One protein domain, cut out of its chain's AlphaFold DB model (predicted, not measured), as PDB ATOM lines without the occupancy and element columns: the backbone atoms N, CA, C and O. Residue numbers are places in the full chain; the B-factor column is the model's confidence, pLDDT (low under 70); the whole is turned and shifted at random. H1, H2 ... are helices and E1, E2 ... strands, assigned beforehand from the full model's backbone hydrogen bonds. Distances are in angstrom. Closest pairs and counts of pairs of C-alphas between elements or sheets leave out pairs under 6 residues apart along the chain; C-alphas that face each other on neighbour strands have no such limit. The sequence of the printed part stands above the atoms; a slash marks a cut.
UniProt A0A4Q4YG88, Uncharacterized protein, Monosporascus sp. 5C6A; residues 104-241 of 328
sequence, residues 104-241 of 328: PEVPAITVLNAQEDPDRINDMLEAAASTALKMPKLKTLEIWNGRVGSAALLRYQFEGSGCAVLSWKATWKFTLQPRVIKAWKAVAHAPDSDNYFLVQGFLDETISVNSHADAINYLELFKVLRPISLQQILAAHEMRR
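This is residues 104 to 241 of the 328 residues of an uncharacterized protein of Monosporascus sp. 5C6A (UniProt A0A4Q4YG88). A four-stranded sheet makes the core: H2 lies over one face with H1 side by side with it, while the short helix H3 lies over the opposite face. H4 packs on H3 beyond the sheet, so that the parts follow each other as H2, sheet, H3, H4, and H1 only grazes the sheet. The printed part has 138 residues with four named helices and four named strands, in the order H1 E1 E2 E3 H2 E4 H3 H4, and its class is mixed, helices and strands. The sheet runs E1 E2 E3 E4 and is mixed, with E3 and E4 parallel and the other neighbours antiparallel. The whole is compact, with a radius of gyration of the C-alphas of 15.7 A, yet elongated in outline, 52 by 32 by 23 A.

Residues 104 to 117 hold no named element. H1, residues 118 to 132, begins with C-alpha 118 at (27.721, 40.904, -28.063) and is 20.9 A long. E1 is residues 140 to 147, 22.8 A, and E2 is residues 150 to 158, 26.9 A. E3, residues 164 to 170, H2, residues 178 to 187, and E4, residues 197 to 203, follow. H3 is residues 212 to 218. H4, residues 227 to 241, 21.0 A, ends with C-alpha 241 at (31.660, 39.175, -62.175).

E1, E2 and E3 form a meander, each strand the antiparallel neighbour of the one before, in two hairpins. N 143 and O 154 are 2.8 A apart, and N 155 and O 167 are 2.9 A apart. E3, H2 and E4 form a strand-helix-strand unit, two parallel neighbour strands with a helix between, whose crossover is right-handed; N 168 and O 200 are 2.8 A apart. H2 is on the sheet at a height of 9.6 A, over E3 and only just over E4, on which 3 of its 10 C-alphas fall. H1 touches H2, the same way at a shallow tilt of 13 degrees, the C-alphas of Glu 126 and Val 180 being closest at 4.9 A. H3 is on the opposite face from H2, at a height of 7.9 A; its closest C-alpha to E1 is that of Ala 215, 4.9 A from that of Gly 146. H4 is not on the sheet and touches H3 with residues 230 to 234 alone, opposite ways at a steep tilt of 65 degrees, the C-alphas of Ala 213 and Leu 234 being closest at 6.6 A. In H1, H2 and H3 every O i to N i+4 pair is within hydrogen-bond range; in H4 10 of 11 are.

The two C-alphas farthest apart are those of Asp 192 and Arg 240, 52.3 A. The printed part has no cut, and no link is long. The mean pLDDT of the printed part is 70.1; 61 residues are under 70, among them 104 to 116 and 221 to 241, and H4 has a mean of 45.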
ATOM      1  N   PRO A 104      56.723  30.759 -31.602       44.69
ATOM      2  CA  PRO A 104      56.997  31.830 -32.556       44.69
ATOM      3  C   PRO A 104      55.852  32.862 -32.582       44.69
ATOM      4  O   PRO A 104      54.857  32.729 -31.876       44.69
ATOM      5  N   GLU A 105      55.972  33.915 -33.395       46.72
ATOM      6  CA  GLU A 105      54.917  34.924 -33.590       46.72
ATOM      7  C   GLU A 105      53.681  34.307 -34.289       46.72
ATOM      8  O   GLU A 105      53.512  34.448 -35.501       46.72
ATOM      9  N   VAL A 106      52.835  33.580 -33.552       40.44
ATOM     10  CA  VAL A 106      51.686  32.859 -34.123       40.44
ATOM     11  C   VAL A 106      50.478  33.797 -34.278       40.44
ATOM     12  O   VAL A 106      50.014  34.351 -33.280       40.44
ATOM     13  N   PRO A 107      49.911  33.965 -35.487       40.00
ATOM     14  CA  PRO A 107      48.575  34.527 -35.639       40.00
ATOM     15  C   PRO A 107      47.534  33.497 -35.162       40.00
ATOM     16  O   PRO A 107      47.449  32.398 -35.701       40.00
ATOM     17  N   ALA A 108      46.757  33.829 -34.131       39.38
ATOM     18  CA  ALA A 108      45.678  32.977 -33.630       39.38
ATOM     19  C   ALA A 108      44.337  33.423 -34.225       39.38
ATOM     20  O   ALA A 108      43.877  34.522 -33.934       39.38
ATOM     21  N   ILE A 109      43.714  32.569 -35.040       42.75
ATOM     22  CA  ILE A 109      42.473  32.878 -35.757       42.75
ATOM     23  C   ILE A 109      41.277  32.418 -34.914       42.75
ATOM     24  O   ILE A 109      41.215  31.281 -34.446       42.75
ATOM     25  N   THR A 110      40.305  33.300 -34.691       46.56
ATOM     26  CA  THR A 110      39.006  32.934 -34.105       46.56
ATOM     27  C   THR A 110      37.906  33.771 -34.750       46.56
ATOM     28  O   THR A 110      38.120  34.937 -35.074       46.56
ATOM     29  N   VAL A 111      36.740  33.164 -34.968       47.38
ATOM     30  CA  VAL A 111      35.650  33.716 -35.782       47.38
ATOM     31  C   VAL A 111      34.821  34.746 -34.993       47.38
ATOM     32  O   VAL A 111      34.151  34.400 -34.029       47.38
ATOM     33  N   LEU A 112      34.799  36.002 -35.447       55.00
ATOM     34  CA  LEU A 112      33.918  37.090 -34.988       55.00
ATOM     35  C   LEU A 112      32.608  37.167 -35.803       55.00
ATOM     36  O   LEU A 112      32.590  37.712 -36.908       55.00
ATOM     37  N   ASN A 113      31.486  36.641 -35.308       56.94
ATOM     38  CA  ASN A 113      30.202  36.668 -36.030       56.94
ATOM     39  C   ASN A 113      29.310  37.846 -35.592       56.94
ATOM     40  O   ASN A 113      28.920  37.920 -34.438       56.94
ATOM     41  N   ALA A 114      28.900  38.699 -36.538       58.69
ATOM     42  CA  ALA A 114      28.014  39.848 -36.297       58.69
ATOM     43  C   ALA A 114      26.610  39.499 -35.758       58.69
ATOM     44  O   ALA A 114      25.891  40.384 -35.311       58.69
ATOM     45  N   GLN A 115      26.186  38.237 -35.884       60.03
ATOM     46  CA  GLN A 115      24.890  37.743 -35.394       60.03
ATOM     47  C   GLN A 115      25.004  37.048 -34.032       60.03
ATOM     48  O   GLN A 115      23.999  36.582 -33.504       60.03
ATOM     49  N   GLU A 116      26.221  36.919 -33.501       65.69
ATOM     50  CA  GLU A 116      26.433  36.388 -32.160       65.69
ATOM     51  C   GLU A 116      26.066  37.449 -31.120       65.69
ATOM     52  O   GLU A 116      26.128  38.654 -31.375       65.69
ATOM     53  N   ASP A 117      25.698  36.980 -29.935       72.75
ATOM     54  CA  ASP A 117      25.457  37.839 -28.788       72.75
ATOM     55  C   ASP A 117      26.706  38.694 -28.453       72.75
ATOM     56  O   ASP A 117      27.803  38.145 -28.293       72.75
ATOM     57  N   PRO A 118      26.584  40.033 -28.340       79.19
ATOM     58  CA  PRO A 118      27.721  40.904 -28.063       79.19
ATOM     59  C   PRO A 118      28.469  40.573 -26.770       79.19
ATOM     60  O   PRO A 118      29.689  40.761 -26.720       79.19
ATOM     61  N   ASP A 119      27.779  40.083 -25.735       77.62
ATOM     62  CA  ASP A 119      28.425  39.683 -24.483       77.62
ATOM     63  C   ASP A 119      29.311  38.454 -24.694       77.62
ATOM     64  O   ASP A 119      30.473  38.476 -24.286       77.62
ATOM     65  N   ARG A 120      28.846  37.455 -25.454       73.69
ATOM     66  CA  ARG A 120      29.670  36.299 -25.855       73.69
ATOM     67  C   ARG A 120      30.899  36.675 -26.674       73.69
ATOM     68  O   ARG A 120      31.971  36.103 -26.470       73.69
ATOM     69  N   ILE A 121      30.779  37.632 -27.597       74.31
ATOM     70  CA  ILE A 121      31.944  38.120 -28.353       74.31
ATOM     71  C   ILE A 121      32.951  38.758 -27.387       74.31
ATOM     72  O   ILE A 121      34.149  38.492 -27.488       74.31
ATOM     73  N   ASN A 122      32.486  39.559 -26.425       82.81
ATOM     74  CA  ASN A 122      33.357  40.146 -25.407       82.81
ATOM     75  C   ASN A 122      33.992  39.081 -24.493       82.81
ATOM     76  O   ASN A 122      35.193  39.165 -24.245       82.81
ATOM     77  N   ASP A 123      33.248  38.054 -24.068       75.94
ATOM     78  CA  ASP A 123      33.771  36.927 -23.278       75.94
ATOM     79  C   ASP A 123      34.906  36.207 -24.016       75.94
ATOM     80  O   ASP A 123      35.978  35.958 -23.459       75.94
ATOM     81  N   MET A 124      34.704  35.917 -25.304       78.19
ATOM     82  CA  MET A 124      35.716  35.284 -26.147       78.19
ATOM     83  C   MET A 124      36.968  36.163 -26.280       78.19
ATOM     84  O   MET A 124      38.090  35.668 -26.160       78.19
ATOM     85  N   LEU A 125      36.798  37.466 -26.518       81.19
ATOM     86  CA  LEU A 125      37.916  38.402 -26.644       81.19
ATOM     87  C   LEU A 125      38.691  38.574 -25.327       81.19
ATOM     88  O   LEU A 125      39.913  38.736 -25.356       81.19
ATOM     89  N   GLU A 126      38.013  38.506 -24.182       79.88
ATOM     90  CA  GLU A 126      38.618  38.507 -22.845       79.88
ATOM     91  C   GLU A 126      39.396  37.206 -22.567       79.88
ATOM     92  O   GLU A 126      40.531  37.237 -22.076       79.88
ATOM     93  N   ALA A 127      38.845  36.051 -22.947       72.69
ATOM     94  CA  ALA A 127      39.530  34.760 -22.852       72.69
ATOM     95  C   ALA A 127      40.775  34.695 -23.759       72.69
ATOM     96  O   ALA A 127      41.827  34.165 -23.368       72.69
ATOM     97  N   ALA A 128      40.690  35.283 -24.954       74.69
ATOM     98  CA  ALA A 128      41.822  35.416 -25.861       74.69
ATOM     99  C   ALA A 128      42.933  36.284 -25.251       74.69
ATOM    100  O   ALA A 128      44.093  35.869 -25.260       74.69
ATOM    101  N   ALA A 129      42.585  37.419 -24.630       79.44
ATOM    102  CA  ALA A 129      43.540  38.257 -23.901       79.44
ATOM    103  C   ALA A 129      44.200  37.498 -22.739       79.44
ATOM    104  O   ALA A 129      45.417  37.538 -22.574       79.44
ATOM    105  N   SER A 130      43.417  36.730 -21.977       74.94
ATOM    106  CA  SER A 130      43.918  35.902 -20.869       74.94
ATOM    107  C   SER A 130      44.927  34.848 -21.334       74.94
ATOM    108  O   SER A 130      45.867  34.501 -20.618       74.94
ATOM    109  N   THR A 131      44.756  34.345 -22.556       70.50
ATOM    110  CA  THR A 131      45.705  33.423 -23.187       70.50
ATOM    111  C   THR A 131      46.941  34.159 -23.699       70.50
ATOM    112  O   THR A 131      48.058  33.705 -23.462       70.50
ATOM    113  N   ALA A 132      46.749  35.307 -24.349       73.06
ATOM    114  CA  ALA A 132      47.821  36.161 -24.850       73.06
ATOM    115  C   ALA A 132      48.736  36.678 -23.727       73.06
ATOM    116  O   ALA A 132      49.943  36.782 -23.920       73.06
ATOM    117  N   LEU A 133      48.197  36.904 -22.524       75.62
ATOM    118  CA  LEU A 133      48.961  37.301 -21.337       75.62
ATOM    119  C   LEU A 133      50.066  36.291 -20.976       75.62
ATOM    120  O   LEU A 133      51.096  36.665 -20.425       75.62
ATOM    121  N   LYS A 134      49.876  35.011 -21.317       65.19
ATOM    122  CA  LYS A 134      50.864  33.945 -21.086       65.19
ATOM    123  C   LYS A 134      51.961  33.905 -22.165       65.19
ATOM    124  O   LYS A 134      52.859  33.078 -22.062       65.19
ATOM    125  N   MET A 135      51.912  34.770 -23.186       66.56
ATOM    126  CA  MET A 135      52.824  34.785 -24.339       66.56
ATOM    127  C   MET A 135      53.771  36.006 -24.290       66.56
ATOM    128  O   MET A 135      53.532  37.005 -24.968       66.56
ATOM    129  N   PRO A 136      54.890  35.956 -23.542       66.44
ATOM    130  CA  PRO A 136      55.735  37.132 -23.284       66.44
ATOM    131  C   PRO A 136      56.454  37.694 -24.523       66.44
ATOM    132  O   PRO A 136      56.995  38.794 -24.479       66.44
ATOM    133  N   LYS A 137      56.490  36.942 -25.629       64.50
ATOM    134  CA  LYS A 137      57.102  37.356 -26.904       64.50
ATOM    135  C   LYS A 137      56.068  37.789 -27.952       64.50
ATOM    136  O   LYS A 137      56.429  37.993 -29.111       64.50
ATOM    137  N   LEU A 138      54.790  37.900 -27.579       72.06
ATOM    138  CA  LEU A 138      53.711  38.225 -28.505       72.06
ATOM    139  C   LEU A 138      53.830  39.669 -29.008       72.06
ATOM    140  O   LEU A 138      53.597  40.619 -28.267       72.06
ATOM    141  N   LYS A 139      54.140  39.826 -30.297       73.31
ATOM    142  CA  LYS A 139      54.168  41.139 -30.962       73.31
ATOM    143  C   LYS A 139      52.895  41.471 -31.718       73.31
ATOM    144  O   LYS A 139      52.595  42.638 -31.935       73.31
ATOM    145  N   THR A 140      52.173  40.467 -32.200       73.75
ATOM    146  CA  THR A 140      50.960  40.677 -32.989       73.75
ATOM    147  C   THR A 140      50.012  39.509 -32.797       73.75
ATOM    148  O   THR A 140      50.454  38.363 -32.824       73.75
ATOM    149  N   LEU A 141      48.724  39.801 -32.644       76.81
ATOM    150  CA  LEU A 141      47.656  38.809 -32.622       76.81
ATOM    151  C   LEU A 141      46.449  39.350 -33.391       76.81
ATOM    152  O   LEU A 141      46.054  40.495 -33.192       76.81
ATOM    153  N   GLU A 142      45.886  38.530 -34.277       76.50
ATOM    154  CA  GLU A 142      44.792  38.909 -35.177       76.50
ATOM    155  C   GLU A 142      43.631  37.922 -35.055       76.50
ATOM    156  O   GLU A 142      43.716  36.803 -35.552       76.50
ATOM    157  N   ILE A 143      42.534  38.351 -34.433       77.12
ATOM    158  CA  ILE A 143      41.286  37.589 -34.339       77.12
ATOM    159  C   ILE A 143      40.333  38.142 -35.385       77.12
ATOM    160  O   ILE A 143      39.965  39.312 -35.306       77.12
ATOM    161  N   TRP A 144      39.925  37.343 -36.366       75.81
ATOM    162  CA  TRP A 144      39.148  37.856 -37.489       75.81
ATOM    163  C   TRP A 144      38.094  36.878 -37.995       75.81
ATOM    164  O   TRP A 144      38.189  35.663 -37.841       75.81
ATOM    165  N   ASN A 145      37.089  37.431 -38.662       70.69
ATOM    166  CA  ASN A 145      36.140  36.686 -39.473       70.69
ATOM    167  C   ASN A 145      35.816  37.471 -40.732       70.69
ATOM    168  O   ASN A 145      35.632  38.688 -40.695       70.69
ATOM    169  N   GLY A 146      35.697  36.753 -41.838       65.31
ATOM    170  CA  GLY A 146      35.251  37.285 -43.107       65.31
ATOM    171  C   GLY A 146      34.279  36.311 -43.735       65.31
ATOM    172  O   GLY A 146      34.645  35.180 -44.015       65.31
ATOM    173  N   ARG A 147      33.051  36.752 -43.983       59.75
ATOM    174  CA  ARG A 147      32.043  36.013 -44.743       59.75
ATOM    175  C   ARG A 147      31.324  36.957 -45.692       59.75
ATOM    176  O   ARG A 147      31.448  38.175 -45.590       59.75
ATOM    177  N   VAL A 148      30.514  36.399 -46.583       63.81
ATOM    178  CA  VAL A 148      29.640  37.219 -47.428       63.81
ATOM    179  C   VAL A 148      28.761  38.117 -46.540       63.81
ATOM    180  O   VAL A 148      28.099  37.639 -45.620       63.81
ATOM    181  N   GLY A 149      28.807  39.421 -46.795       65.94
ATOM    182  CA  GLY A 149      28.096  40.487 -46.097       65.94
ATOM    183  C   GLY A 149      28.721  40.962 -44.783       65.94
ATOM    184  O   GLY A 149      28.155  41.848 -44.156       65.94
ATOM    185  N   SER A 150      29.838  40.389 -44.316       73.12
ATOM    186  CA  SER A 150      30.380  40.739 -42.996       73.12
ATOM    187  C   SER A 150      31.869  40.452 -42.866       73.12
ATOM    188  O   SER A 150      32.303  39.322 -43.077       73.12
ATOM    189  N   ALA A 151      32.630  41.428 -42.378       76.94
ATOM    190  CA  ALA A 151      34.020  41.240 -41.978       76.94
ATOM    191  C   ALA A 151      34.322  41.970 -40.661       76.94
ATOM    192  O   ALA A 151      33.805  43.060 -40.425       76.94
ATOM    193  N   ALA A 152      35.140  41.365 -39.801       83.19
ATOM    194  CA  ALA A 152      35.653  41.982 -38.581       83.19
ATOM    195  C   ALA A 152      37.044  41.446 -38.229       83.19
ATOM    196  O   ALA A 152      37.328  40.268 -38.441       83.19
ATOM    197  N   LEU A 153      37.879  42.309 -37.659       86.12
ATOM    198  CA  LEU A 153      39.222  42.028 -37.166       86.12
ATOM    199  C   LEU A 153      39.441  42.780 -35.851       86.12
ATOM    200  O   LEU A 153      39.346  44.007 -35.812       86.12
ATOM    201  N   LEU A 154      39.811  42.047 -34.804       87.38
ATOM    202  CA  LEU A 154      40.538  42.581 -33.663       87.38
ATOM    203  C   LEU A 154      42.030  42.304 -33.868       87.38
ATOM    204  O   LEU A 154      42.442  41.147 -33.966       87.38
ATOM    205  N   ARG A 155      42.847  43.353 -33.894       86.94
ATOM    206  CA  ARG A 155      44.301  43.251 -34.033       86.94
ATOM    207  C   ARG A 155      44.985  43.891 -32.831       86.94
ATOM    208  O   ARG A 155      44.841  45.088 -32.597       86.94
ATOM    209  N   TYR A 156      45.748  43.087 -32.101       85.44
ATOM    210  CA  TYR A 156      46.710  43.530 -31.097       85.44
ATOM    211  C   TYR A 156      48.099  43.618 -31.731       85.44
ATOM    212  O   TYR A 156      48.519  42.682 -32.413       85.44
ATOM    213  N   GLN A 157      48.820  44.710 -31.489       84.56
ATOM    214  CA  GLN A 157      50.199  44.922 -31.929       84.56
ATOM    215  C   GLN A 157      51.031  45.554 -30.815       84.56
ATOM    216  O   GLN A 157      50.555  46.435 -30.110       84.56
ATOM    217  N   PHE A 158      52.286  45.133 -30.683       79.69
ATOM    218  CA  PHE A 158      53.258  45.695 -29.753       79.69
ATOM    219  C   PHE A 158      54.562  45.990 -30.495       79.69
ATOM    220  O   PHE A 158      55.224  45.075 -30.988       79.69
ATOM    221  N   GLU A 159      54.941  47.268 -30.576       69.25
ATOM    222  CA  GLU A 159      56.065  47.718 -31.415       69.25
ATOM    223  C   GLU A 159      57.437  47.673 -30.722       69.25
ATOM    224  O   GLU A 159      58.420  48.192 -31.243       69.25
ATOM    225  N   GLY A 160      57.567  47.052 -29.547       58.62
ATOM    226  CA  GLY A 160      58.848  46.967 -28.826       58.62
ATOM    227  C   GLY A 160      59.351  48.301 -28.247       58.62
ATOM    228  O   GLY A 160      60.161  48.294 -27.329       58.62
ATOM    229  N   SER A 161      58.809  49.434 -28.702       63.81
ATOM    230  CA  SER A 161      58.972  50.788 -28.154       63.81
ATOM    231  C   SER A 161      58.210  51.016 -26.838       63.81
ATOM    232  O   SER A 161      58.261  52.107 -26.274       63.81
ATOM    233  N   GLY A 162      57.502  49.993 -26.345       66.31
ATOM    234  CA  GLY A 162      56.681  50.047 -25.135       66.31
ATOM    235  C   GLY A 162      55.232  50.477 -25.373       66.31
ATOM    236  O   GLY A 162      54.476  50.533 -24.412       66.31
ATOM    237  N   CYS A 163      54.832  50.755 -26.619       78.19
ATOM    238  CA  CYS A 163      53.449  51.076 -26.971       78.19
ATOM    239  C   CYS A 163      52.750  49.873 -27.624       78.19
ATOM    240  O   CYS A 163      53.255  49.294 -28.594       78.19
ATOM    241  N   ALA A 164      51.592  49.499 -27.081       87.88
ATOM    242  CA  ALA A 164      50.678  48.529 -27.668       87.88
ATOM    243  C   ALA A 164      49.489  49.230 -28.332       87.88
ATOM    244  O   ALA A 164      48.964  50.221 -27.827       87.88
ATOM    245  N   VAL A 165      49.019  48.666 -29.439       89.88
ATOM    246  CA  VAL A 165      47.828  49.109 -30.161       89.88
ATOM    247  C   VAL A 165      46.838  47.958 -30.227       89.88
ATOM    248  O   VAL A 165      47.166  46.863 -30.681       89.88
ATOM    249  N   LEU A 166      45.609  48.215 -29.792       92.00
ATOM    250  CA  LEU A 166      44.459  47.349 -29.989       92.00
ATOM    251  C   LEU A 166      43.513  48.022 -30.981       92.00
ATOM    252  O   LEU A 166      42.924  49.059 -30.689       92.00
ATOM    253  N   SER A 167      43.356  47.435 -32.158       91.38
ATOM    254  CA  SER A 167      42.494  47.963 -33.213       91.38
ATOM    255  C   SER A 167      41.315  47.037 -33.482       91.38
ATOM    256  O   SER A 167      41.460  45.815 -33.506       91.38
ATOM    257  N   TRP A 168      40.147  47.633 -33.693       91.56
ATOM    258  CA  TRP A 168      38.946  46.974 -34.189       91.56
ATOM    259  C   TRP A 168      38.621  47.516 -35.577       91.56
ATOM    260  O   TRP A 168      38.358  48.708 -35.711       91.56
ATOM    261  N   LYS A 169      38.625  46.666 -36.606       90.25
ATOM    262  CA  LYS A 169      38.218  47.016 -37.975       90.25
ATOM    263  C   LYS A 169      37.066  46.121 -38.404       90.25
ATOM    264  O   LYS A 169      37.233  44.905 -38.414       90.25
ATOM    265  N   ALA A 170      35.909  46.681 -38.746       88.12
ATOM    266  CA  ALA A 170      34.734  45.883 -39.086       88.12
ATOM    267  C   ALA A 170      33.758  46.580 -40.040       88.12
ATOM    268  O   ALA A 170      33.724  47.803 -40.149       88.12
ATOM    269  N   THR A 171      32.898  45.778 -40.668       84.81
ATOM    270  CA  THR A 171      31.765  46.246 -41.483       84.81
ATOM    271  C   THR A 171      30.464  46.377 -40.688       84.81
ATOM    272  O   THR A 171      29.400  46.586 -41.262       84.81
ATOM    273  N   TRP A 172      30.517  46.184 -39.370       84.75
ATOM    274  CA  TRP A 172      29.363  46.225 -38.476       84.75
ATOM    275  C   TRP A 172      29.760  46.788 -37.110       84.75
ATOM    276  O   TRP A 172      30.904  46.655 -36.661       84.75
ATOM    277  N   LYS A 173      28.802  47.459 -36.461       86.69
ATOM    278  CA  LYS A 173      29.012  48.117 -35.167       86.69
ATOM    279  C   LYS A 173      29.235  47.092 -34.070       86.69
ATOM    280  O   LYS A 173      28.406  46.215 -33.854       86.69
ATOM    281  N   PHE A 174      30.312  47.282 -33.322       86.69
ATOM    282  CA  PHE A 174      30.608  46.525 -32.119       86.69
ATOM    283  C   PHE A 174      31.312  47.429 -31.117       86.69
ATOM    284  O   PHE A 174      32.145  48.254 -31.495       86.69
ATOM    285  N   THR A 175      30.980  47.278 -29.839       90.12
ATOM    286  CA  THR A 175      31.618  48.021 -28.755       90.12
ATOM    287  C   THR A 175      32.405  47.048 -27.897       90.12
ATOM    288  O   THR A 175      31.825  46.184 -27.239       90.12
ATOM    289  N   LEU A 176      33.730  47.209 -27.893       90.88
ATOM    290  CA  LEU A 176      34.601  46.503 -26.960       90.88
ATOM    291  C   LEU A 176      34.271  46.957 -25.541       90.88
ATOM    292  O   LEU A 176      34.351  48.145 -25.219       90.88
ATOM    293  N   GLN A 177      33.898  46.013 -24.688       92.00
ATOM    294  CA  GLN A 177      33.587  46.317 -23.302       92.00
ATOM    295  C   GLN A 177      34.858  46.685 -22.521       92.00
ATOM    296  O   GLN A 177      35.944  46.176 -22.821       92.00
ATOM    297  N   PRO A 178      34.739  47.505 -21.459       93.38
ATOM    298  CA  PRO A 178      35.884  47.911 -20.644       93.38
ATOM    299  C   PRO A 178      36.714  46.738 -20.104       93.38
ATOM    300  O   PRO A 178      37.933  46.853 -19.995       93.38
ATOM    301  N   ARG A 179      36.079  45.594 -19.809       92.88
ATOM    302  CA  ARG A 179      36.766  44.372 -19.357       92.88
ATOM    303  C   ARG A 179      37.714  43.795 -20.407       92.88
ATOM    304  O   ARG A 179      38.845  43.456 -20.077       92.88
ATOM    305  N   VAL A 180      37.308  43.800 -21.678       90.38
ATOM    306  CA  VAL A 180      38.140  43.346 -22.800       90.38
ATOM    307  C   VAL A 180      39.334  44.278 -22.970       90.38
ATOM    308  O   VAL A 180      40.473  43.820 -23.015       90.38
ATOM    309  N   ILE A 181      39.094  45.592 -22.988       91.00
ATOM    310  CA  ILE A 181      40.158  46.601 -23.108       91.00
ATOM    311  C   ILE A 181      41.167  46.456 -21.961       91.00
ATOM    312  O   ILE A 181      42.373  46.426 -22.199       91.00
ATOM    313  N   LYS A 182      40.684  46.298 -20.723       90.44
ATOM    314  CA  LYS A 182      41.525  46.080 -19.541       90.44
ATOM    315  C   LYS A 182      42.360  44.803 -19.659       90.44
ATOM    316  O   LYS A 182      43.548  44.831 -19.344       90.44
ATOM    317  N   ALA A 183      41.762  43.705 -20.120       89.19
ATOM    318  CA  ALA A 183      42.463  42.440 -20.299       89.19
ATOM    319  C   ALA A 183      43.583  42.558 -21.348       89.19
ATOM    320  O   ALA A 183      44.705  42.132 -21.090       89.19
ATOM    321  N   TRP A 184      43.326  43.209 -22.488       89.88
ATOM    322  CA  TRP A 184      44.348  43.447 -23.517       89.88
ATOM    323  C   TRP A 184      45.419  44.465 -23.092       89.88
ATOM    324  O   TRP A 184      46.581  44.292 -23.455       89.88
ATOM    325  N   LYS A 185      45.082  45.469 -22.267       88.38
ATOM    326  CA  LYS A 185      46.077  46.374 -21.654       88.38
ATOM    327  C   LYS A 185      47.062  45.599 -20.774       88.38
ATOM    328  O   LYS A 185      48.259  45.870 -20.817       88.38
ATOM    329  N   ALA A 186      46.588  44.584 -20.046       86.25
ATOM    330  CA  ALA A 186      47.452  43.723 -19.239       86.25
ATOM    331  C   ALA A 186      48.439  42.898 -20.088       86.25
ATOM    332  O   ALA A 186      49.586  42.725 -19.679       86.25
ATOM    333  N   VAL A 187      48.040  42.443 -21.285       83.31
ATOM    334  CA  VAL A 187      48.921  41.697 -22.215       83.31
ATOM    335  C   VAL A 187      50.155  42.518 -22.599       83.31
ATOM    336  O   VAL A 187      51.261  41.981 -22.682       83.31
ATOM    337  N   ALA A 188      49.991  43.829 -22.768       79.75
ATOM    338  CA  ALA A 188      51.076  44.734 -23.126       79.75
ATOM    339  C   ALA A 188      52.117  44.936 -22.014       79.75
ATOM    340  O   ALA A 188      53.154  45.541 -22.273       79.75
ATOM    341  N   HIS A 189      51.846  44.478 -20.780       73.25
ATOM    342  CA  HIS A 189      52.631  44.815 -19.584       73.25
ATOM    343  C   HIS A 189      52.865  46.334 -19.449       73.25
ATOM    344  O   HIS A 189      53.859  46.778 -18.871       73.25
ATOM    345  N   ALA A 190      51.960  47.131 -20.024       61.22
ATOM    346  CA  ALA A 190      52.086  48.572 -20.080       61.22
ATOM    347  C   ALA A 190      51.924  49.148 -18.663       61.22
ATOM    348  O   ALA A 190      51.043  48.697 -17.923       61.22
ATOM    349  N   PRO A 191      52.734  50.150 -18.269       60.88
ATOM    350  CA  PRO A 191      52.479  50.923 -17.059       60.88
ATOM    351  C   PRO A 191      51.051  51.485 -17.076       60.88
ATOM    352  O   PRO A 191      50.486  51.703 -18.146       60.88
ATOM    353  N   ASP A 192      50.486  51.810 -15.912       57.66
ATOM    354  CA  ASP A 192      49.104  52.320 -15.812       57.66
ATOM    355  C   ASP A 192      48.835  53.614 -16.612       57.66
ATOM    356  O   ASP A 192      47.680  53.983 -16.818       57.66
ATOM    357  N   SER A 193      49.877  54.272 -17.129       60.31
ATOM    358  CA  SER A 193      49.779  55.426 -18.023       60.31
ATOM    359  C   SER A 193      49.170  55.067 -19.386       60.31
ATOM    360  O   SER A 193      49.680  54.214 -20.114       60.31
ATOM    361  N   ASP A 194      48.110  55.781 -19.771       61.47
ATOM    362  CA  ASP A 194      47.377  55.580 -21.032       61.47
ATOM    363  C   ASP A 194      48.190  55.898 -22.300       61.47
ATOM    364  O   ASP A 194      47.783  55.543 -23.402       61.47
ATOM    365  N   ASN A 195      49.383  56.485 -22.172       67.62
ATOM    366  CA  ASN A 195      50.240  56.805 -23.320       67.62
ATOM    367  C   ASN A 195      50.887  55.575 -23.987       67.62
ATOM    368  O   ASN A 195      51.496  55.710 -25.046       67.62
ATOM    369  N   TYR A 196      50.779  54.395 -23.373       74.19
ATOM    370  CA  TYR A 196      51.434  53.161 -23.824       74.19
ATOM    371  C   TYR A 196      50.451  52.101 -24.343       74.19
ATOM    372  O   TYR A 196      50.871  51.010 -24.730       74.19
ATOM    373  N   PHE A 197      49.148  52.403 -24.354       84.75
ATOM    374  CA  PHE A 197      48.118  51.502 -24.866       84.75
ATOM    375  C   PHE A 197      47.036  52.278 -25.619       84.75
ATOM    376  O   PHE A 197      46.240  52.998 -25.019       84.75
ATOM    377  N   LEU A 198      46.984  52.113 -26.939       87.12
ATOM    378  CA  LEU A 198      46.038  52.810 -27.810       87.12
ATOM    379  C   LEU A 198      44.916  51.872 -28.249       87.12
ATOM    380  O   LEU A 198      45.174  50.762 -28.708       87.12
ATOM    381  N   VAL A 199      43.673  52.346 -28.168       89.06
ATOM    382  CA  VAL A 199      42.500  51.646 -28.702       89.06
ATOM    383  C   VAL A 199      41.998  52.392 -29.932       89.06
ATOM    384  O   VAL A 199      41.711  53.586 -29.862       89.06
ATOM    385  N   GLN A 200      41.891  51.697 -31.059       90.19
ATOM    386  CA  GLN A 200      41.445  52.260 -32.333       90.19
ATOM    387  C   GLN A 200      40.220  51.510 -32.856       90.19
ATOM    388  O   GLN A 200      40.125  50.290 -32.729       90.19
ATOM    389  N   GLY A 201      39.287  52.239 -33.467       87.25
ATOM    390  CA  GLY A 201      38.088  51.681 -34.085       87.25
ATOM    391  C   GLY A 201      37.932  52.183 -35.516       87.25
ATOM    392  O   GLY A 201      37.995  53.384 -35.762       87.25
ATOM    393  N   PHE A 202      37.700  51.262 -36.444       87.12
ATOM    394  CA  PHE A 202      37.469  51.511 -37.859       87.12
ATOM    395  C   PHE A 202      36.195  50.775 -38.264       87.12
ATOM    396  O   PHE A 202      36.130  49.545 -38.226       87.12
ATOM    397  N   LEU A 203      35.168  51.531 -38.630       87.69
ATOM    398  CA  LEU A 203      33.878  50.995 -39.034       87.69
ATOM    399  C   LEU A 203      33.564  51.474 -40.446       87.69
ATOM    400  O   LEU A 203      33.523  52.679 -40.681       87.69
ATOM    401  N   ASP A 204      33.305  50.536 -41.351       84.12
ATOM    402  CA  ASP A 204      32.832  50.847 -42.697       84.12
ATOM    403  C   ASP A 204      31.647  49.952 -43.075       84.12
ATOM    404  O   ASP A 204      31.803  48.845 -43.592       84.12
ATOM    405  N   GLU A 205      30.443  50.444 -42.791       83.62
ATOM    406  CA  GLU A 205      29.178  49.760 -43.095       83.62
ATOM    407  C   GLU A 205      28.818  49.823 -44.591       83.62
ATOM    408  O   GLU A 205      27.838  49.212 -45.016       83.62
ATOM    409  N   THR A 206      29.583  50.562 -45.405       81.38
ATOM    410  CA  THR A 206      29.295  50.750 -46.836       81.38
ATOM    411  C   THR A 206      29.925  49.672 -47.718       81.38
ATOM    412  O   THR A 206      29.523  49.494 -48.871       81.38
ATOM    413  N   ILE A 207      30.887  48.914 -47.183       76.75
ATOM    414  CA  ILE A 207      31.612  47.878 -47.916       76.75
ATOM    415  C   ILE A 207      30.752  46.625 -48.085       76.75
ATOM    416  O   ILE A 207      30.387  45.946 -47.124       76.75
ATOM    417  N   SER A 208      30.513  46.248 -49.343       72.81
ATOM    418  CA  SER A 208      29.901  44.962 -49.681       72.81
ATOM    419  C   SER A 208      30.964  43.868 -49.742       72.81
ATOM    420  O   SER A 208      31.645  43.692 -50.754       72.81
ATOM    421  N   VAL A 209      31.097  43.099 -48.663       65.69
ATOM    422  CA  VAL A 209      31.967  41.916 -48.625       65.69
ATOM    423  C   VAL A 209      31.291  40.785 -49.392       65.69
ATOM    424  O   VAL A 209      30.368  40.155 -48.894       65.69
ATOM    425  N   ASN A 210      31.723  40.493 -50.613       62.47
ATOM    426  CA  ASN A 210      31.045  39.497 -51.450       62.47
ATOM    427  C   ASN A 210      31.785  38.148 -51.488       62.47
ATOM    428  O   ASN A 210      31.302  37.182 -52.077       62.47
ATOM    429  N   SER A 211      32.968  38.068 -50.875       57.47
ATOM    430  CA  SER A 211      33.762  36.846 -50.763       57.47
ATOM    431  C   SER A 211      34.700  36.897 -49.552       57.47
ATOM    432  O   SER A 211      34.926  37.964 -48.982       57.47
ATOM    433  N   HIS A 212      35.279  35.755 -49.166       60.44
ATOM    434  CA  HIS A 212      36.315  35.716 -48.124       60.44
ATOM    435  C   HIS A 212      37.564  36.512 -48.540       60.44
ATOM    436  O   HIS A 212      38.184  37.156 -47.702       60.44
ATOM    437  N   ALA A 213      37.902  36.525 -49.833       60.19
ATOM    438  CA  ALA A 213      39.014  37.318 -50.354       60.19
ATOM    439  C   ALA A 213      38.739  38.825 -50.250       60.19
ATOM    440  O   ALA A 213      39.626  39.578 -49.861       60.19
ATOM    441  N   ASP A 214      37.499  39.251 -50.512       63.59
ATOM    442  CA  ASP A 214      37.066  40.643 -50.328       63.59
ATOM    443  C   ASP A 214      37.223  41.037 -48.847       63.59
ATOM    444  O   ASP A 214      37.713  42.123 -48.548       63.59
ATOM    445  N   ALA A 215      36.881  40.130 -47.920       67.06
ATOM    446  CA  ALA A 215      37.058  40.339 -46.483       67.06
ATOM    447  C   ALA A 215      38.537  40.442 -46.086       67.06
ATOM    448  O   ALA A 215      38.911  41.363 -45.370       67.06
ATOM    449  N   ILE A 216      39.386  39.531 -46.564       67.00
ATOM    450  CA  ILE A 216      40.833  39.522 -46.295       67.00
ATOM    451  C   ILE A 216      41.501  40.793 -46.820       67.00
ATOM    452  O   ILE A 216      42.333  41.383 -46.130       67.00
ATOM    453  N   ASN A 217      41.102  41.234 -48.014       68.50
ATOM    454  CA  ASN A 217      41.580  42.471 -48.612       68.50
ATOM    455  C   ASN A 217      41.133  43.695 -47.802       68.50
ATOM    456  O   ASN A 217      41.963  44.516 -47.429       68.50
ATOM    457  N   TYR A 218      39.841  43.788 -47.474       77.25
ATOM    458  CA  TYR A 218      39.302  44.879 -46.663       77.25
ATOM    459  C   TYR A 218      39.946  44.947 -45.270       77.25
ATOM    460  O   TYR A 218      40.307  46.025 -44.805       77.25
ATOM    461  N   LEU A 219      40.115  43.805 -44.603       77.94
ATOM    462  CA  LEU A 219      40.715  43.720 -43.270       77.94
ATOM    463  C   LEU A 219      42.244  43.864 -43.286       77.94
ATOM    464  O   LEU A 219      42.840  43.943 -42.215       77.94
ATOM    465  N   GLU A 220      42.870  43.929 -44.467       77.25
ATOM    466  CA  GLU A 220      44.322  44.042 -44.636       77.25
ATOM    467  C   GLU A 220      45.070  42.932 -43.875       77.25
ATOM    468  O   GLU A 220      45.976  43.180 -43.076       77.25
ATOM    469  N   LEU A 221      44.641  41.683 -44.064       67.44
ATOM    470  CA  LEU A 221      45.254  40.522 -43.420       67.44
ATOM    471  C   LEU A 221      46.453  40.037 -44.243       67.44
ATOM    472  O   LEU A 221      46.288  39.417 -45.291       67.44
ATOM    473  N   PHE A 222      47.669  40.284 -43.756       52.31
ATOM    474  CA  PHE A 222      48.904  39.957 -44.489       52.31
ATOM    475  C   PHE A 222      49.489  38.579 -44.144       52.31
ATOM    476  O   PHE A 222      50.325  38.063 -44.886       52.31
ATOM    477  N   LYS A 223      49.082  37.989 -43.009       54.28
ATOM    478  CA  LYS A 223      49.602  36.697 -42.527       54.28
ATOM    479  C   LYS A 223      48.728  35.497 -42.903       54.28
ATOM    480  O   LYS A 223      49.229  34.382 -42.905       54.28
ATOM    481  N   VAL A 224      47.460  35.729 -43.251       52.09
ATOM    482  CA  VAL A 224      46.495  34.674 -43.618       52.09
ATOM    483  C   VAL A 224      46.691  34.206 -45.063       52.09
ATOM    484  O   VAL A 224      46.561  33.023 -45.363       52.09
ATOM    485  N   LEU A 225      47.027  35.128 -45.971       47.91
ATOM    486  CA  LEU A 225      47.293  34.858 -47.384       47.91
ATOM    487  C   LEU A 225      48.419  35.767 -47.882       47.91
ATOM    488  O   LEU A 225      48.456  36.956 -47.573       47.91
ATOM    489  N   ARG A 226      49.326  35.218 -48.699       44.00
ATOM    490  CA  ARG A 226      50.359  36.017 -49.376       44.00
ATOM    491  C   ARG A 226      49.679  37.026 -50.326       44.00
ATOM    492  O   ARG A 226      48.750  36.633 -51.035       44.00
ATOM    493  N   PRO A 227      50.175  38.275 -50.438       42.19
ATOM    494  CA  PRO A 227      49.568  39.306 -51.290       42.19
ATOM    495  C   PRO A 227      49.352  38.888 -52.753       42.19
ATOM    496  O   PRO A 227      48.320  39.203 -53.335       42.19
ATOM    497  N   ILE A 228      50.284  38.125 -53.334       41.31
ATOM    498  CA  ILE A 228      50.183  37.638 -54.722       41.31
ATOM    499  C   ILE A 228      49.020  36.649 -54.878       41.31
ATOM    500  O   ILE A 228      48.250  36.740 -55.832       41.31
ATOM    501  N   SER A 229      48.847  35.731 -53.923       45.31
ATOM    502  CA  SER A 229      47.726  34.785 -53.928       45.31
ATOM    503  C   SER A 229      46.390  35.510 -53.772       45.31
ATOM    504  O   SER A 229      45.428  35.182 -54.462       45.31
ATOM    505  N   LEU A 230      46.337  36.540 -52.922       48.38
ATOM    506  CA  LEU A 230      45.152  37.383 -52.763       48.38
ATOM    507  C   LEU A 230      44.799  38.116 -54.066       48.38
ATOM    508  O   LEU A 230      43.653  38.051 -54.505       48.38
ATOM    509  N   GLN A 231      45.778  38.744 -54.724       44.69
ATOM    510  CA  GLN A 231      45.584  39.413 -56.017       44.69
ATOM    511  C   GLN A 231      45.051  38.456 -57.090       44.69
ATOM    512  O   GLN A 231      44.126  38.800 -57.822       44.69
ATOM    513  N   GLN A 232      45.587  37.236 -57.158       46.38
ATOM    514  CA  GLN A 232      45.136  36.216 -58.109       46.38
ATOM    515  C   GLN A 232      43.694  35.760 -57.840       46.38
ATOM    516  O   GLN A 232      42.929  35.567 -58.785       46.38
ATOM    517  N   ILE A 233      43.302  35.614 -56.567       50.84
ATOM    518  CA  ILE A 233      41.924  35.262 -56.191       50.84
ATOM    519  C   ILE A 233      40.962  36.398 -56.558       50.84
ATOM    520  O   ILE A 233      39.919  36.140 -57.160       50.84
ATOM    521  N   LEU A 234      41.326  37.643 -56.244       47.22
ATOM    522  CA  LEU A 234      40.517  38.819 -56.565       47.22
ATOM    523  C   LEU A 234      40.340  38.979 -58.082       47.22
ATOM    524  O   LEU A 234      39.205  39.093 -58.538       47.22
ATOM    525  N   ALA A 235      41.411  38.853 -58.872       44.84
ATOM    526  CA  ALA A 235      41.340  38.896 -60.335       44.84
ATOM    527  C   ALA A 235      40.457  37.772 -60.908       44.84
ATOM    528  O   ALA A 235      39.643  37.993 -61.804       44.84
ATOM    529  N   ALA A 236      40.548  36.557 -60.353       44.56
ATOM    530  CA  ALA A 236      39.681  35.450 -60.747       44.56
ATOM    531  C   ALA A 236      38.207  35.673 -60.363       44.56
ATOM    532  O   ALA A 236      37.330  35.076 -60.988       44.56
ATOM    533  N   HIS A 237      37.911  36.472 -59.333       48.06
ATOM    534  CA  HIS A 237      36.549  36.849 -58.940       48.06
ATOM    535  C   HIS A 237      36.002  37.982 -59.813       48.06
ATOM    536  O   HIS A 237      34.844  37.925 -60.225       48.06
ATOM    537  N   GLU A 238      36.834  38.968 -60.138       45.78
ATOM    538  CA  GLU A 238      36.516  40.084 -61.032       45.78
ATOM    539  C   GLU A 238      36.198  39.583 -62.446       45.78
ATOM    540  O   GLU A 238      35.100  39.823 -62.942       45.78
ATOM    541  N   MET A 239      37.045  38.718 -63.022       36.53
ATOM    542  CA  MET A 239      36.781  38.060 -64.314       36.53
ATOM    543  C   MET A 239      35.480  37.239 -64.332       36.53
ATOM    544  O   MET A 239      34.875  37.048 -65.387       36.53
ATOM    545  N   ARG A 240      35.025  36.743 -63.174       41.69
ATOM    546  CA  ARG A 240      33.741  36.032 -63.046       41.69
ATOM    547  C   ARG A 240      32.546  36.974 -62.917       41.69
ATOM    548  O   ARG A 240      31.461  36.596 -63.351       41.69
ATOM    549  N   ARG A 241      32.718  38.157 -62.315       42.72
ATOM    550  CA  ARG A 241      31.660  39.175 -62.175       42.72
ATOM    551  C   ARG A 241      31.471  39.983 -63.455       42.72
ATOM    552  O   ARG A 241      30.334  40.214 -63.853       42.72
TER     553      ARG A 241